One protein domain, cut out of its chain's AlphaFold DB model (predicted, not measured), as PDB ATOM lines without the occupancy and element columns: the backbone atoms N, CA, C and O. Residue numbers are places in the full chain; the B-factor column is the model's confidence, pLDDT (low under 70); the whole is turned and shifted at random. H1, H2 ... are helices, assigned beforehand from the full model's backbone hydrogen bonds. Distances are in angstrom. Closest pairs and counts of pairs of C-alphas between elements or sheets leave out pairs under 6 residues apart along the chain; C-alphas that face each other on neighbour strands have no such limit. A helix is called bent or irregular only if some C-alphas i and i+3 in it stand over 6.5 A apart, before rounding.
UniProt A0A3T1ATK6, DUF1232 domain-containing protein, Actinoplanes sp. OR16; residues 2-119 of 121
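This is residues 2 to 119 of the 121 residues of the protein "DUF1232 domain-containing protein" of Actinoplanes sp. OR16 (UniProt A0A3T1ATK6). H4 forms the core of a four-helix domain: H1 and H3 pack on it aslant, and H2 crosses it nearly at a right angle. The free first part of H1, residues 2 to 9, sticks out as an arm, and so do residues 78 to 87 of the long loop before H4. The printed part has 118 residues, with four named helices in the order H1, H2, H3, H4 and no named strand; the class is all helix. It is only just loose, close to compact, with a radius of gyration of the C-alphas of 16.5 A, and its elongated outline spans 57 by 33 by 25 A.

H1, residues 2 to 29, touches H4, residues 90 to 114, with residues 17 to 29 alone, the same way at a steep tilt of 43 degrees; the closest C-alphas, of Leu 25 and Ala 98, are 5.4 A apart. H3, residues 57 to 71, and H4 form a helical hairpin, opposite ways at 36 degrees, only just steep; the closest C-alphas, of Met 63 and Leu 97, are 6.2 A apart. H2, residues 35 to 50, touches H4 about perpendicular at 76 degrees, closest at the C-alphas of Arg 38 and Thr 105, 5.6 A. H1 and H2 touch only at the corner, and only just, with 3 pairs of C-alphas within 8 A; the closest are Ala 29 and Leu 35, 6.2 A. In H3 and H4 every O i to N i+4 pair is within hydrogen-bond range; in H1 23 of 24 are, in H2 10 of 12.

H1 begins at C-alpha 2 (58.456, 39.770, 35.979) and is 41.6 A long. H4, 36.4 A, ends at C-alpha 114 (17.750, 0.282, 33.138). H2 is 22.9 A and H3 20.7 A; H2 is only just irregular, with C-alphas 40 and 43 6.8 A apart, and has a kink of 32 degrees near residue 43.

The C-alphas farthest apart, of Ala 2 and Arg 117, are 57.6 A apart. The printed part has no cut, and the link from H3 to H4, residues 72 to 89, is long. Mean pLDDT of the printed part is 78.0, with 35 residues under 70, among them residues 2 to 12 and 72 to 88.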
ATOM      1  N   ALA A   2      58.304  41.225  35.803       56.59
ATOM      2  CA  ALA A   2      58.456  39.770  35.979       56.59
ATOM      3  C   ALA A   2      57.135  38.995  36.202       56.59
ATOM      4  O   ALA A   2      56.991  37.887  35.697       56.59
ATOM      5  N   GLU A   3      56.136  39.584  36.868       56.97
ATOM      6  CA  GLU A   3      54.859  38.902  37.166       56.97
ATOM      7  C   GLU A   3      54.021  38.560  35.919       56.97
ATOM      8  O   GLU A   3      53.375  37.515  35.876       56.97
ATOM      9  N   ARG A   4      54.084  39.376  34.851       62.03
ATOM     10  CA  ARG A   4      53.344  39.102  33.600       62.03
ATOM     11  C   ARG A   4      53.876  37.878  32.849       62.03
ATOM     12  O   ARG A   4      53.101  37.197  32.184       62.03
ATOM     13  N   GLY A   5      55.179  37.596  32.940       62.41
ATOM     14  CA  GLY A   5      55.795  36.441  32.277       62.41
ATOM     15  C   GLY A   5      55.359  35.114  32.900       62.41
ATOM     16  O   GLY A   5      55.056  34.158  32.186       62.41
ATOM     17  N   THR A   6      55.245  35.078  34.228       64.38
ATOM     18  CA  THR A   6      54.832  33.884  34.975       64.38
ATOM     19  C   THR A   6      53.350  33.566  34.769       64.38
ATOM     20  O   THR A   6      52.997  32.406  34.564       64.38
ATOM     21  N   GLU A   7      52.481  34.579  34.742       62.03
ATOM     22  CA  GLU A   7      51.048  34.394  34.459       62.03
ATOM     23  C   GLU A   7      50.785  33.892  33.031       62.03
ATOM     24  O   GLU A   7      49.984  32.973  32.820       62.03
ATOM     25  N   MET A   8      51.517  34.413  32.041       60.50
ATOM     26  CA  MET A   8      51.430  33.932  30.659       60.50
ATOM     27  C   MET A   8      51.844  32.454  30.554       60.50
ATOM     28  O   MET A   8      51.140  31.651  29.942       60.50
ATOM     29  N   ALA A   9      52.942  32.060  31.210       63.38
ATOM     30  CA  ALA A   9      53.420  30.676  31.219       63.38
ATOM     31  C   ALA A   9      52.437  29.705  31.905       63.38
ATOM     32  O   ALA A   9      52.213  28.602  31.403       63.38
ATOM     33  N   LYS A  10      51.798  30.113  33.013       62.88
ATOM     34  CA  LYS A  10      50.730  29.334  33.671       62.88
ATOM     35  C   LYS A  10      49.527  29.140  32.744       62.88
ATOM     36  O   LYS A  10      48.993  28.038  32.646       62.88
ATOM     37  N   THR A  11      49.129  30.193  32.033       64.44
ATOM     38  CA  THR A  11      47.997  30.163  31.093       64.44
ATOM     39  C   THR A  11      48.259  29.214  29.919       64.44
ATOM     40  O   THR A  11      47.394  28.414  29.565       64.44
ATOM     41  N   LEU A  12      49.476  29.230  29.367       69.38
ATOM     42  CA  LEU A  12      49.888  28.328  28.286       69.38
ATOM     43  C   LEU A  12      49.905  26.854  28.723       69.38
ATOM     44  O   LEU A  12      49.426  25.992  27.986       69.38
ATOM     45  N   LYS A  13      50.384  26.557  29.939       70.50
ATOM     46  CA  LYS A  13      50.356  25.196  30.506       70.50
ATOM     47  C   LYS A  13      48.926  24.677  30.700       70.50
ATOM     48  O   LYS A  13      48.635  23.543  30.330       70.50
ATOM     49  N   ARG A  14      48.013  25.523  31.193       69.69
ATOM     50  CA  ARG A  14      46.580  25.191  31.334       69.69
ATOM     51  C   ARG A  14      45.934  24.856  29.987       69.69
ATOM     52  O   ARG A  14      45.230  23.856  29.869       69.69
ATOM     53  N   ALA A  15      46.210  25.655  28.956       76.31
ATOM     54  CA  ALA A  15      45.692  25.414  27.609       76.31
ATOM     55  C   ALA A  15      46.211  24.094  27.006       76.31
ATOM     56  O   ALA A  15      45.456  23.361  26.359       76.31
ATOM     57  N   ALA A  16      47.483  23.758  27.245       79.19
ATOM     58  CA  ALA A  16      48.072  22.499  26.800       79.19
ATOM     59  C   ALA A  16      47.425  21.283  27.486       79.19
ATOM     60  O   ALA A  16      47.038  20.338  26.799       79.19
ATOM     61  N   ALA A  17      47.231  21.334  28.809       74.44
ATOM     62  CA  ALA A  17      46.576  20.265  29.565       74.44
ATOM     63  C   ALA A  17      45.127  20.034  29.097       74.44
ATOM     64  O   ALA A  17      44.720  18.896  28.859       74.44
ATOM     65  N   PHE A  18      44.373  21.113  28.862       79.81
ATOM     66  CA  PHE A  18      43.022  21.026  28.302       79.81
ATOM     67  C   PHE A  18      43.016  20.395  26.903       79.81
ATOM     68  O   PHE A  18      42.203  19.519  26.608       79.81
ATOM     69  N   THR A  19      43.952  20.797  26.043       83.94
ATOM     70  CA  THR A  19      44.072  20.250  24.683       83.94
ATOM     71  C   THR A  19      44.441  18.765  24.703       83.94
ATOM     72  O   THR A  19      43.912  17.986  23.908       83.94
ATOM     73  N   ALA A  20      45.320  18.352  25.620       83.62
ATOM     74  CA  ALA A  20      45.685  16.954  25.824       83.62
ATOM     75  C   ALA A  20      44.482  16.126  26.298       83.62
ATOM     76  O   ALA A  20      44.205  15.074  25.722       83.62
ATOM     77  N   LEU A  21      43.712  16.641  27.262       82.25
ATOM     78  CA  LEU A  21      42.479  16.007  27.732       82.25
ATOM     79  C   LEU A  21      41.454  15.869  26.601       82.25
ATOM     80  O   LEU A  21      40.910  14.788  26.386       82.25
ATOM     81  N   ALA A  22      41.227  16.934  25.829       84.88
ATOM     82  CA  ALA A  22      40.317  16.910  24.688       84.88
ATOM     83  C   ALA A  22      40.749  15.874  23.637       84.88
ATOM     84  O   ALA A  22      39.924  15.110  23.129       84.88
ATOM     85  N   ARG A  23      42.051  15.781  23.338       86.44
ATOM     86  CA  ARG A  23      42.596  14.737  22.457       86.44
ATOM     87  C   ARG A  23      42.400  13.333  23.023       86.44
ATOM     88  O   ARG A  23      42.004  12.448  22.272       86.44
ATOM     89  N   ALA A  24      42.646  13.127  24.313       84.56
ATOM     90  CA  ALA A  24      42.479  11.827  24.956       84.56
ATOM     91  C   ALA A  24      41.010  11.371  24.935       84.56
ATOM     92  O   ALA A  24      40.712  10.248  24.529       84.56
ATOM     93  N   LEU A  25      40.076  12.271  25.262       86.12
ATOM     94  CA  LEU A  25      38.636  12.006  25.208       86.12
ATOM     95  C   LEU A  25      38.158  11.707  23.782       86.12
ATOM     96  O   LEU A  25      37.423  10.748  23.565       86.12
ATOM     97  N   THR A  26      38.592  12.494  22.794       85.75
ATOM     98  CA  THR A  26      38.223  12.273  21.382       85.75
ATOM     99  C   THR A  26      38.868  11.023  20.787       85.75
ATOM    100  O   THR A  26      38.279  10.388  19.916       85.75
ATOM    101  N   ALA A  27      40.066  10.638  21.232       85.19
ATOM    102  CA  ALA A  27      40.680   9.368  20.862       85.19
ATOM    103  C   ALA A  27      39.908   8.180  21.453       85.19
ATOM    104  O   ALA A  27      39.571   7.259  20.717       85.19
ATOM    105  N   GLY A  28      39.561   8.229  22.742       78.69
ATOM    106  CA  GLY A  28      38.828   7.149  23.406       78.69
ATOM    107  C   GLY A  28      37.355   7.034  22.991       78.69
ATOM    108  O   GLY A  28      36.801   5.940  22.994       78.69
ATOM    109  N   ALA A  29      36.718   8.128  22.564       79.62
ATOM    110  CA  ALA A  29      35.332   8.113  22.088       79.62
ATOM    111  C   ALA A  29      35.157   7.552  20.663       79.62
ATOM    112  O   ALA A  29      34.042   7.187  20.299       79.62
ATOM    113  N   ARG A  30      36.224   7.448  19.851       75.44
ATOM    114  CA  ARG A  30      36.148   7.028  18.432       75.44
ATOM    115  C   ARG A  30      35.634   5.596  18.197       75.44
ATOM    116  O   ARG A  30      35.321   5.272  17.058       75.44
ATOM    117  N   GLY A  31      35.531   4.766  19.237       73.62
ATOM    118  CA  GLY A  31      35.006   3.394  19.165       73.62
ATOM    119  C   GLY A  31      33.773   3.124  20.034       73.62
ATOM    120  O   GLY A  31      33.415   1.965  20.212       73.62
ATOM    121  N   GLY A  32      33.143   4.155  20.610       77.88
ATOM    122  CA  GLY A  32      32.013   3.996  21.533       77.88
ATOM    123  C   GLY A  32      30.961   5.091  21.378       77.88
ATOM    124  O   GLY A  32      30.824   5.693  20.315       77.88
ATOM    125  N   ARG A  33      30.202   5.366  22.448       82.75
ATOM    126  CA  ARG A  33      29.184   6.429  22.429       82.75
ATOM    127  C   ARG A  33      29.760   7.810  22.116       82.75
ATOM    128  O   ARG A  33      30.853   8.128  22.610       82.75
ATOM    129  N   PRO A  34      29.007   8.649  21.378       87.69
ATOM    130  CA  PRO A  34      29.442   9.988  21.020       87.69
ATOM    131  C   PRO A  34      29.711  10.832  22.267       87.69
ATOM    132  O   PRO A  34      29.015  10.745  23.280       87.69
ATOM    133  N   LEU A  35      30.723  11.696  22.178       86.56
ATOM    134  CA  LEU A  35      31.142  12.538  23.299       86.56
ATOM    135  C   LEU A  35      30.019  13.478  23.773       86.56
ATOM    136  O   LEU A  35      29.931  13.767  24.961       86.56
ATOM    137  N   SER A  36      29.131  13.905  22.873       87.25
ATOM    138  CA  SER A  36      27.962  14.729  23.204       87.25
ATOM    139  C   SER A  36      27.005  14.039  24.178       87.25
ATOM    140  O   SER A  36      26.549  14.665  25.132       87.25
ATOM    141  N   GLU A  37      26.738  12.746  23.984       88.12
ATOM    142  CA  GLU A  37      25.881  11.957  24.873       88.12
ATOM    143  C   GLU A  37      26.528  11.807  26.252       88.12
ATOM    144  O   GLU A  37      25.874  12.009  27.273       88.12
ATOM    145  N   ARG A  38      27.841  11.555  26.283       89.12
ATOM    146  CA  ARG A  38      28.627  11.453  27.522       89.12
ATOM    147  C   ARG A  38      28.634  12.762  28.303       89.12
ATOM    148  O   ARG A  38      28.390  12.752  29.505       89.12
ATOM    149  N   ILE A  39      28.861  13.889  27.626       88.38
ATOM    150  CA  ILE A  39      28.822  15.223  28.242       88.38
ATOM    151  C   ILE A  39      27.422  15.513  28.791       88.38
ATOM    152  O   ILE A  39      27.295  15.964  29.927       88.38
ATOM    153  N   GLY A  40      26.371  15.202  28.028       89.00
ATOM    154  CA  GLY A  40      24.985  15.357  28.477       89.00
ATOM    155  C   GLY A  40      24.613  14.457  29.661       89.00
ATOM    156  O   GLY A  40      23.700  14.790  30.417       89.00
ATOM    157  N   ALA A  41      25.322  13.343  29.849       90.88
ATOM    158  CA  ALA A  41      25.114  12.416  30.955       90.88
ATOM    159  C   ALA A  41      25.711  12.918  32.279       90.88
ATOM    160  O   ALA A  41      25.164  12.621  33.338       90.88
ATOM    161  N   LEU A  42      26.795  13.704  32.243       90.62
ATOM    162  CA  LEU A  42      27.521  14.127  33.449       90.62
ATOM    163  C   LEU A  42      26.636  14.843  34.488       90.62
ATOM    164  O   LEU A  42      26.675  14.440  35.651       90.62
ATOM    165  N   PRO A  43      25.797  15.841  34.140       90.75
ATOM    166  CA  PRO A  43      24.942  16.501  35.130       90.75
ATOM    167  C   PRO A  43      23.929  15.543  35.768       90.75
ATOM    168  O   PRO A  43      23.668  15.621  36.970       90.75
ATOM    169  N   ARG A  44      23.376  14.615  34.975       92.00
ATOM    170  CA  ARG A  44      22.412  13.612  35.452       92.00
ATOM    171  C   ARG A  44      23.088  12.595  36.363       92.00
ATOM    172  O   ARG A  44      22.558  12.297  37.428       92.00
ATOM    173  N   MET A  45      24.292  12.162  36.006       92.50
ATOM    174  CA  MET A  45      25.134  11.287  36.815       92.50
ATOM    175  C   MET A  45      25.480  11.904  38.161       92.50
ATOM    176  O   MET A  45      25.327  11.252  39.193       92.50
ATOM    177  N   ILE A  46      25.887  13.176  38.170       91.94
ATOM    178  CA  ILE A  46      26.160  13.917  39.403       91.94
ATOM    179  C   ILE A  46      24.896  13.967  40.266       91.94
ATOM    180  O   ILE A  46      24.955  13.616  41.441       91.94
ATOM    181  N   ARG A  47      23.741  14.330  39.691       91.38
ATOM    182  CA  ARG A  47      22.461  14.396  40.416       91.38
ATOM    183  C   ARG A  47      22.025  13.038  40.979       91.38
ATOM    184  O   ARG A  47      21.576  12.985  42.120       91.38
ATOM    185  N   ALA A  48      22.140  11.960  40.210       91.25
ATOM    186  CA  ALA A  48      21.790  10.612  40.662       91.25
ATOM    187  C   ALA A  48      22.733  10.137  41.780       91.25
ATOM    188  O   ALA A  48      22.297   9.546  42.765       91.25
ATOM    189  N   THR A  49      24.022  10.466  41.673       92.00
ATOM    190  CA  THR A  49      25.023  10.143  42.699       92.00
ATOM    191  C   THR A  49      24.757  10.898  44.002       92.00
ATOM    192  O   THR A  49      24.758  10.298  45.071       92.00
ATOM    193  N   THR A  50      24.481  12.207  43.939       90.06
ATOM    194  CA  THR A  50      24.214  13.022  45.140       90.06
ATOM    195  C   THR A  50      22.892  12.669  45.816       90.06
ATOM    196  O   THR A  50      22.742  12.892  47.015       90.06
ATOM    197  N   ARG A  51      21.949  12.081  45.073       90.06
ATOM    198  CA  ARG A  51      20.696  11.524  45.604       90.06
ATOM    199  C   ARG A  51      20.838  10.102  46.156       90.06
ATOM    200  O   ARG A  51      19.871   9.585  46.703       90.06
ATOM    201  N   GLY A  52      22.011   9.479  46.026       89.69
ATOM    202  CA  GLY A  52      22.245   8.090  46.434       89.69
ATOM    203  C   GLY A  52      21.565   7.053  45.533       89.69
ATOM    204  O   GLY A  52      21.461   5.890  45.905       89.69
ATOM    205  N   GLU A  53      21.090   7.466  44.358       90.38
ATOM    206  CA  GLU A  53      20.414   6.606  43.385       90.38
ATOM    207  C   GLU A  53      21.416   5.822  42.526       90.38
ATOM    208  O   GLU A  53      21.143   4.696  42.113       90.38
ATOM    209  N   TYR A  54      22.587   6.414  42.280       92.94
ATOM    210  CA  TYR A  54      23.674   5.817  41.512       92.94
ATOM    211  C   TYR A  54      24.932   5.667  42.370       92.94
ATOM    212  O   TYR A  54      25.329   6.583  43.091       92.94
ATOM    213  N   ASP A  55      25.605   4.523  42.256       91.31
ATOM    214  CA  ASP A  55      26.730   4.120  43.108       91.31
ATOM    215  C   ASP A  55      28.075   4.787  42.738       91.31
ATOM    216  O   ASP A  55      29.142   4.328  43.135       91.31
ATOM    217  N   GLY A  56      28.055   5.883  41.977       88.25
ATOM    218  CA  GLY A  56      29.238   6.544  41.415       88.25
ATOM    219  C   GLY A  56      30.054   7.417  42.375       88.25
ATOM    220  O   GLY A  56      31.022   8.027  41.934       88.25
ATOM    221  N   GLY A  57      29.704   7.499  43.665       90.56
ATOM    222  CA  GLY A  57      30.212   8.508  44.612       90.56
ATOM    223  C   GLY A  57      31.734   8.655  44.653       90.56
ATOM    224  O   GLY A  57      32.264   9.729  44.369       90.56
ATOM    225  N   LEU A  58      32.449   7.567  44.954       87.25
ATOM    226  CA  LEU A  58      33.913   7.585  45.031       87.25
ATOM    227  C   LEU A  58      34.557   7.908  43.675       87.25
ATOM    228  O   LEU A  58      35.524   8.661  43.613       87.25
ATOM    229  N   ARG A  59      34.014   7.367  42.582       90.12
ATOM    230  CA  ARG A  59      34.548   7.573  41.227       90.12
ATOM    231  C   ARG A  59      34.375   9.025  40.794       90.12
ATOM    232  O   ARG A  59      35.330   9.636  40.324       90.12
ATOM    233  N   LEU A  60      33.211   9.605  41.071       90.38
ATOM    234  CA  LEU A  60      32.943  11.019  40.851       90.38
ATOM    235  C   LEU A  60      33.856  11.908  41.707       90.38
ATOM    236  O   LEU A  60      34.387  12.890  41.196       90.38
ATOM    237  N   ALA A  61      34.094  11.550  42.973       87.50
ATOM    238  CA  ALA A  61      35.017  12.277  43.845       87.50
ATOM    239  C   ALA A  61      36.462  12.243  43.317       87.50
ATOM    240  O   ALA A  61      37.128  13.275  43.287       87.50
ATOM    241  N   MET A  62      36.935  11.091  42.835       86.50
ATOM    242  CA  MET A  62      38.270  10.966  42.236       86.50
ATOM    243  C   MET A  62      38.386  11.727  40.910       86.50
ATOM    244  O   MET A  62      39.383  12.405  40.673       86.50
ATOM    245  N   MET A  63      37.353  11.687  40.064       87.31
ATOM    246  CA  MET A  63      37.295  12.494  38.841       87.31
ATOM    247  C   MET A  63      37.297  13.995  39.152       87.31
ATOM    248  O   MET A  63      37.980  14.759  38.471       87.31
ATOM    249  N   ALA A  64      36.571  14.423  40.189       86.12
ATOM    250  CA  ALA A  64      36.557  15.809  40.644       86.12
ATOM    251  C   ALA A  64      37.929  16.236  41.184       86.12
ATOM    252  O   ALA A  64      38.413  17.302  40.811       86.12
ATOM    253  N   ALA A  65      38.588  15.390  41.980       83.31
ATOM    254  CA  ALA A  65      39.939  15.638  42.480       83.31
ATOM    255  C   ALA A  65      40.958  15.772  41.333       83.31
ATOM    256  O   ALA A  65      41.707  16.745  41.282       83.31
ATOM    257  N   ALA A  66      40.933  14.857  40.360       81.06
ATOM    258  CA  ALA A  66      41.794  14.935  39.180       81.06
ATOM    259  C   ALA A  66      41.479  16.158  38.301       81.06
ATOM    260  O   ALA A  66      42.386  16.799  37.778       81.06
ATOM    261  N   THR A  67      40.205  16.533  38.168       81.88
ATOM    262  CA  THR A  67      39.810  17.754  37.450       81.88
ATOM    263  C   THR A  67      40.327  19.001  38.165       81.88
ATOM    264  O   THR A  67      40.872  19.890  37.514       81.88
ATOM    265  N   ALA A  68      40.211  19.065  39.494       79.31
ATOM    266  CA  ALA A  68      40.733  20.169  40.295       79.31
ATOM    267  C   ALA A  68      42.257  20.301  40.149       79.31
ATOM    268  O   ALA A  68      42.750  21.414  39.956       79.31
ATOM    269  N   TYR A  69      42.972  19.171  40.138       70.62
ATOM    270  CA  TYR A  69      44.412  19.113  39.875       70.62
ATOM    271  C   TYR A  69      44.774  19.671  38.486       70.62
ATOM    272  O   TYR A  69      45.671  20.499  38.358       70.62
ATOM    273  N   VAL A  70      44.035  19.289  37.437       69.19
ATOM    274  CA  VAL A  70      44.286  19.755  36.057       69.19
ATOM    275  C   VAL A  70      43.924  21.238  35.859       69.19
ATOM    276  O   VAL A  70      44.606  21.952  35.121       69.19
ATOM    277  N   VAL A  71      42.847  21.722  36.489       70.81
ATOM    278  CA  VAL A  71      42.321  23.089  36.292       70.81
ATOM    279  C   VAL A  71      43.074  24.131  37.123       70.81
ATOM    280  O   VAL A  71      43.273  25.256  36.654       70.81
ATOM    281  N   SER A  72      43.534  23.779  38.326       62.44
ATOM    282  CA  SER A  72      44.333  24.665  39.175       62.44
ATOM    283  C   SER A  72      45.738  24.094  39.366       62.44
ATOM    284  O   SER A  72      45.958  23.330  40.301       62.44
ATOM    285  N   PRO A  73      46.731  24.512  38.557       54.31
ATOM    286  CA  PRO A  73      48.106  24.070  38.746       54.31
ATOM    287  C   PRO A  73      48.756  24.566  40.053       54.31
ATOM    288  O   PRO A  73      49.945  24.319  40.220       54.31
ATOM    289  N   ILE A  74      48.073  25.352  40.915       57.41
ATOM    290  CA  ILE A  74      48.748  26.082  42.012       57.41
ATOM    291  C   ILE A  74      48.050  26.133  43.390       57.41
ATOM    292  O   ILE A  74      48.800  26.277  44.340       57.41
ATOM    293  N   ASP A  75      46.728  26.004  43.604       57.03
ATOM    294  CA  ASP A  75      46.192  26.566  44.882       57.03
ATOM    295  C   ASP A  75      45.101  25.796  45.654       57.03
ATOM    296  O   ASP A  75      44.201  26.399  46.227       57.03
ATOM    297  N   ALA A  76      45.129  24.459  45.691       50.03
ATOM    298  CA  ALA A  76      44.179  23.711  46.537       50.03
ATOM    299  C   ALA A  76      44.717  22.391  47.107       50.03
ATOM    300  O   ALA A  76      43.955  21.451  47.335       50.03
ATOM    301  N   VAL A  77      46.026  22.304  47.345       50.88
ATOM    302  CA  VAL A  77      46.622  21.152  48.024       50.88
ATOM    303  C   VAL A  77      47.191  21.638  49.354       50.88
ATOM    304  O   VAL A  77      48.277  22.208  49.353       50.88
ATOM    305  N   PRO A  78      46.490  21.425  50.486       51.12
ATOM    306  CA  PRO A  78      47.127  21.498  51.791       51.12
ATOM    307  C   PRO A  78      48.337  20.568  51.762       51.12
ATOM    308  O   PRO A  78      48.227  19.436  51.279       51.12
ATOM    309  N   GLU A  79      49.470  21.033  52.277       51.78
ATOM    310  CA  GLU A  79      50.806  20.422  52.232       51.78
ATOM    311  C   GLU A  79      50.896  18.939  52.693       51.78
ATOM    312  O   GLU A  79      51.956  18.321  52.611       51.78
ATOM    313  N   ALA A  80      49.786  18.320  53.105       53.41
ATOM    314  CA  ALA A  80      49.634  16.901  53.415       53.41
ATOM    315  C   ALA A  80      49.660  15.953  52.190       53.41
ATOM    316  O   ALA A  80      49.993  14.781  52.345       53.41
ATOM    317  N   PHE A  81      49.328  16.412  50.976       52.38
ATOM    318  CA  PHE A  81      49.215  15.528  49.793       52.38
ATOM    319  C   PHE A  81      50.535  15.348  49.013       52.38
ATOM    320  O   PHE A  81      50.725  14.334  48.335       52.38
ATOM    321  N   LEU A  82      51.476  16.292  49.149       54.16
ATOM    322  CA  LEU A  82      52.771  16.280  48.451       54.16
ATOM    323  C   LEU A  82      53.701  15.138  48.901       54.16
ATOM    324  O   LEU A  82      54.554  14.709  48.131       54.16
ATOM    325  N   TRP A  83      53.513  14.599  50.110       48.56
ATOM    326  CA  TRP A  83      54.343  13.512  50.645       48.56
ATOM    327  C   TRP A  83      53.949  12.106  50.157       48.56
ATOM    328  O   TRP A  83      54.741  11.181  50.309       48.56
ATOM    329  N   VAL A  84      52.767  11.921  49.552       52.44
ATOM    330  CA  VAL A  84      52.264  10.583  49.156       52.44
ATOM    331  C   VAL A  84      52.148  10.404  47.634       52.44
ATOM    332  O   VAL A  84      52.266   9.285  47.146       52.44
ATOM    333  N   PHE A  85      51.972  11.481  46.858       52.47
ATOM    334  CA  PHE A  85      51.592  11.399  45.435       52.47
ATOM    335  C   PHE A  85      52.561  12.063  44.443       52.47
ATOM    336  O   PHE A  85      52.155  12.395  43.331       52.47
ATOM    337  N   GLY A  86      53.851  12.194  44.769       47.75
ATOM    338  CA  GLY A  86      54.898  12.681  43.844       47.75
ATOM    339  C   GLY A  86      55.152  11.820  42.585       47.75
ATOM    340  O   GLY A  86      56.255  11.837  42.054       47.75
ATOM    341  N   LEU A  87      54.168  11.037  42.127       49.44
ATOM    342  CA  LEU A  87      54.271   9.971  41.125       49.44
ATOM    343  C   LEU A  87      53.307  10.107  39.938       49.44
ATOM    344  O   LEU A  87      53.375   9.287  39.023       49.44
ATOM    345  N   VAL A  88      52.416  11.102  39.910       54.19
ATOM    346  CA  VAL A  88      51.530  11.291  38.753       54.19
ATOM    347  C   VAL A  88      52.085  12.408  37.878       54.19
ATOM    348  O   VAL A  88      51.829  13.582  38.119       54.19
ATOM    349  N   ASP A  89      52.866  12.028  36.867       70.00
ATOM    350  CA  ASP A  89      53.215  12.912  35.749       70.00
ATOM    351  C   ASP A  89      51.931  13.532  35.161       70.00
ATOM    352  O   ASP A  89      50.907  12.847  35.040       70.00
ATOM    353  N   ASP A  90      51.949  14.818  34.800       68.94
ATOM    354  CA  ASP A  90      50.747  15.572  34.394       68.94
ATOM    355  C   ASP A  90      49.990  14.892  33.231       68.94
ATOM    356  O   ASP A  90      48.759  14.957  33.138       68.94
ATOM    357  N   ALA A  91      50.705  14.165  32.367       69.50
ATOM    358  CA  ALA A  91      50.118  13.389  31.278       69.50
ATOM    359  C   ALA A  91      49.371  12.132  31.759       69.50
ATOM    360  O   ALA A  91      48.350  11.755  31.171       69.50
ATOM    361  N   VAL A  92      49.837  11.495  32.837       79.38
ATOM    362  CA  VAL A  92      49.192  10.322  33.445       79.38
ATOM    363  C   VAL A  92      47.874  10.734  34.090       79.38
ATOM    364  O   VAL A  92      46.865  10.069  33.861       79.38
ATOM    365  N   ALA A  93      47.850  11.858  34.814       78.25
ATOM    366  CA  ALA A  93      46.631  12.383  35.433       78.25
ATOM    367  C   ALA A  93      45.547  12.671  34.384       78.25
ATOM    368  O   ALA A  93      44.400  12.247  34.526       78.25
ATOM    369  N   VAL A  94      45.924  13.349  33.296       82.31
ATOM    370  CA  VAL A  94      45.018  13.688  32.190       82.31
ATOM    371  C   VAL A  94      44.504  12.434  31.481       82.31
ATOM    372  O   VAL A  94      43.308  12.327  31.204       82.31
ATOM    373  N   THR A  95      45.385  11.471  31.204       85.06
ATOM    374  CA  THR A  95      45.016  10.215  30.532       85.06
ATOM    375  C   THR A  95      44.099   9.366  31.408       85.06
ATOM    376  O   THR A  95      43.083   8.856  30.931       85.06
ATOM    377  N   TRP A  96      44.412   9.261  32.701       87.00
ATOM    378  CA  TRP A  96      43.570   8.576  33.675       87.00
ATOM    379  C   TRP A  96      42.198   9.239  33.785       87.00
ATOM    380  O   TRP A  96      41.187   8.545  33.694       87.00
ATOM    381  N   LEU A  97      42.140  10.573  33.894       88.12
ATOM    382  CA  LEU A  97      40.881  11.317  33.949       88.12
ATOM    383  C   LEU A  97      40.042  11.078  32.689       88.12
ATOM    384  O   LEU A  97      38.843  10.829  32.793       88.12
ATOM    385  N   ALA A  98      40.660  11.095  31.506       89.25
ATOM    386  CA  ALA A  98      39.968  10.793  30.256       89.25
ATOM    387  C   ALA A  98      39.364   9.379  30.266       89.25
ATOM    388  O   ALA A  98      38.185   9.211  29.956       89.25
ATOM    389  N   GLY A  99      40.145   8.371  30.667       90.19
ATOM    390  CA  GLY A  99      39.675   6.990  30.787       90.19
ATOM    391  C   GLY A  99      38.554   6.834  31.817       90.19
ATOM    392  O   GLY A  99      37.540   6.201  31.528       90.19
ATOM    393  N   ALA A 100      38.695   7.468  32.983       91.06
ATOM    394  CA  ALA A 100      37.699   7.458  34.049       91.06
ATOM    395  C   ALA A 100      36.376   8.085  33.589       91.06
ATOM    396  O   ALA A 100      35.325   7.480  33.773       91.06
ATOM    397  N   VAL A 101      36.418   9.242  32.915       91.44
ATOM    398  CA  VAL A 101      35.227   9.880  32.329       91.44
ATOM    399  C   VAL A 101      34.546   8.947  31.328       91.44
ATOM    400  O   VAL A 101      33.330   8.774  31.385       91.44
ATOM    401  N   LEU A 102      35.299   8.334  30.412       91.19
ATOM    402  CA  LEU A 102      34.734   7.443  29.396       91.19
ATOM    403  C   LEU A 102      34.090   6.197  30.023       91.19
ATOM    404  O   LEU A 102      32.950   5.869  29.696       91.19
ATOM    405  N   ALA A 103      34.777   5.535  30.954       91.81
ATOM    406  CA  ALA A 103      34.260   4.343  31.619       91.81
ATOM    407  C   ALA A 103      33.042   4.659  32.504       91.81
ATOM    408  O   ALA A 103      32.034   3.955  32.458       91.81
ATOM    409  N   GLU A 104      33.111   5.737  33.285       94.38
ATOM    410  CA  GLU A 104      32.050   6.120  34.215       94.38
ATOM    411  C   GLU A 104      30.790   6.580  33.478       94.38
ATOM    412  O   GLU A 104      29.690   6.163  33.834       94.38
ATOM    413  N   THR A 105      30.935   7.384  32.418       92.56
ATOM    414  CA  THR A 105      29.785   7.829  31.612       92.56
ATOM    415  C   THR A 105      29.115   6.676  30.878       92.56
ATOM    416  O   THR A 105      27.892   6.665  30.781       92.56
ATOM    417  N   GLU A 106      29.878   5.690  30.396       92.88
ATOM    418  CA  GLU A 106      29.299   4.490  29.783       92.88
ATOM    419  C   GLU A 106      28.465   3.708  30.799       92.88
ATOM    420  O   GLU A 106      27.290   3.428  30.555       92.88
ATOM    421  N   ARG A 107      29.050   3.435  31.973       93.31
ATOM    422  CA  ARG A 107      28.383   2.684  33.039       93.31
ATOM    423  C   ARG A 107      27.140   3.412  33.550       93.31
ATOM    424  O   ARG A 107      26.102   2.783  33.748       93.31
ATOM    425  N   PHE A 108      27.219   4.735  33.704       93.88
ATOM    426  CA  PHE A 108      26.076   5.548  34.108       93.88
ATOM    427  C   PHE A 108      24.964   5.498  33.069       93.88
ATOM    428  O   PHE A 108      23.809   5.313  33.424       93.88
ATOM    429  N   LEU A 109      25.292   5.637  31.786       92.62
ATOM    430  CA  LEU A 109      24.281   5.609  30.739       92.62
ATOM    431  C   LEU A 109      23.623   4.227  30.593       92.62
ATOM    432  O   LEU A 109      22.459   4.137  30.210       92.62
ATOM    433  N   GLU A 110      24.341   3.137  30.857       93.06
ATOM    434  CA  GLU A 110      23.754   1.793  30.909       93.06
ATOM    435  C   GLU A 110      22.827   1.614  32.121       93.06
ATOM    436  O   GLU A 110      21.698   1.130  31.988       93.06
ATOM    437  N   TRP A 111      23.247   2.107  33.287       93.81
ATOM    438  CA  TRP A 111      22.393   2.188  34.469       93.81
ATOM    439  C   TRP A 111      21.148   3.061  34.223       93.81
ATOM    440  O   TRP A 111      20.037   2.669  34.567       93.81
ATOM    441  N   GLU A 112      21.290   4.207  33.560       91.81
ATOM    442  CA  GLU A 112      20.195   5.141  33.285       91.81
ATOM    443  C   GLU A 112      19.123   4.494  32.395       91.81
ATOM    444  O   GLU A 112      17.925   4.625  32.655       91.81
ATOM    445  N   ARG A 113      19.543   3.711  31.391       89.94
ATOM    446  CA  ARG A 113      18.628   2.954  30.517       89.94
ATOM    447  C   ARG A 113      17.833   1.891  31.269       89.94
ATOM    448  O   ARG A 113      16.691   1.624  30.904       89.94
ATOM    449  N   THR A 114      18.417   1.294  32.304       89.88
ATOM    450  CA  THR A 114      17.750   0.282  33.138       89.88
ATOM    451  C   THR A 114      16.933   0.895  34.282       89.88
ATOM    452  O   THR A 114      16.107   0.201  34.874       89.88
ATOM    453  N   ASN A 115      17.069   2.206  34.538       85.69
ATOM    454  CA  ASN A 115      16.393   2.932  35.621       85.69
ATOM    455  C   ASN A 115      15.604   4.182  35.146       85.69
ATOM    456  O   ASN A 115      15.734   5.263  35.729       85.69
ATOM    457  N   PRO A 116      14.704   4.069  34.145       71.38
ATOM    458  CA  PRO A 116      14.027   5.225  33.540       71.38
ATOM    459  C   PRO A 116      13.145   6.025  34.516       71.38
ATOM    460  O   PRO A 116      12.899   7.211  34.307       71.38
ATOM    461  N   ARG A 117      12.688   5.410  35.613       68.50
ATOM    462  CA  ARG A 117      11.807   6.048  36.612       68.50
ATOM    463  C   ARG A 117      12.478   7.182  37.398       68.50
ATOM    464  O   ARG A 117      11.770   7.989  37.990       68.50
ATOM    465  N   LEU A 118      13.809   7.241  37.412       64.25
ATOM    466  CA  LEU A 118      14.577   8.247  38.154       64.25
ATOM    467  C   LEU A 118      14.868   9.508  37.319       64.25
ATOM    468  O   LEU A 118      15.116  10.573  37.875       64.25
ATOM    469  N   VAL A 119      14.759   9.413  35.989       57.53
ATOM    470  CA  VAL A 119      15.040  10.515  35.047       57.53
ATOM    471  C   VAL A 119      13.813  11.407  34.808       57.53
ATOM    472  O   VAL A 119      13.955  12.575  34.463       57.53
TER     473      VAL A 119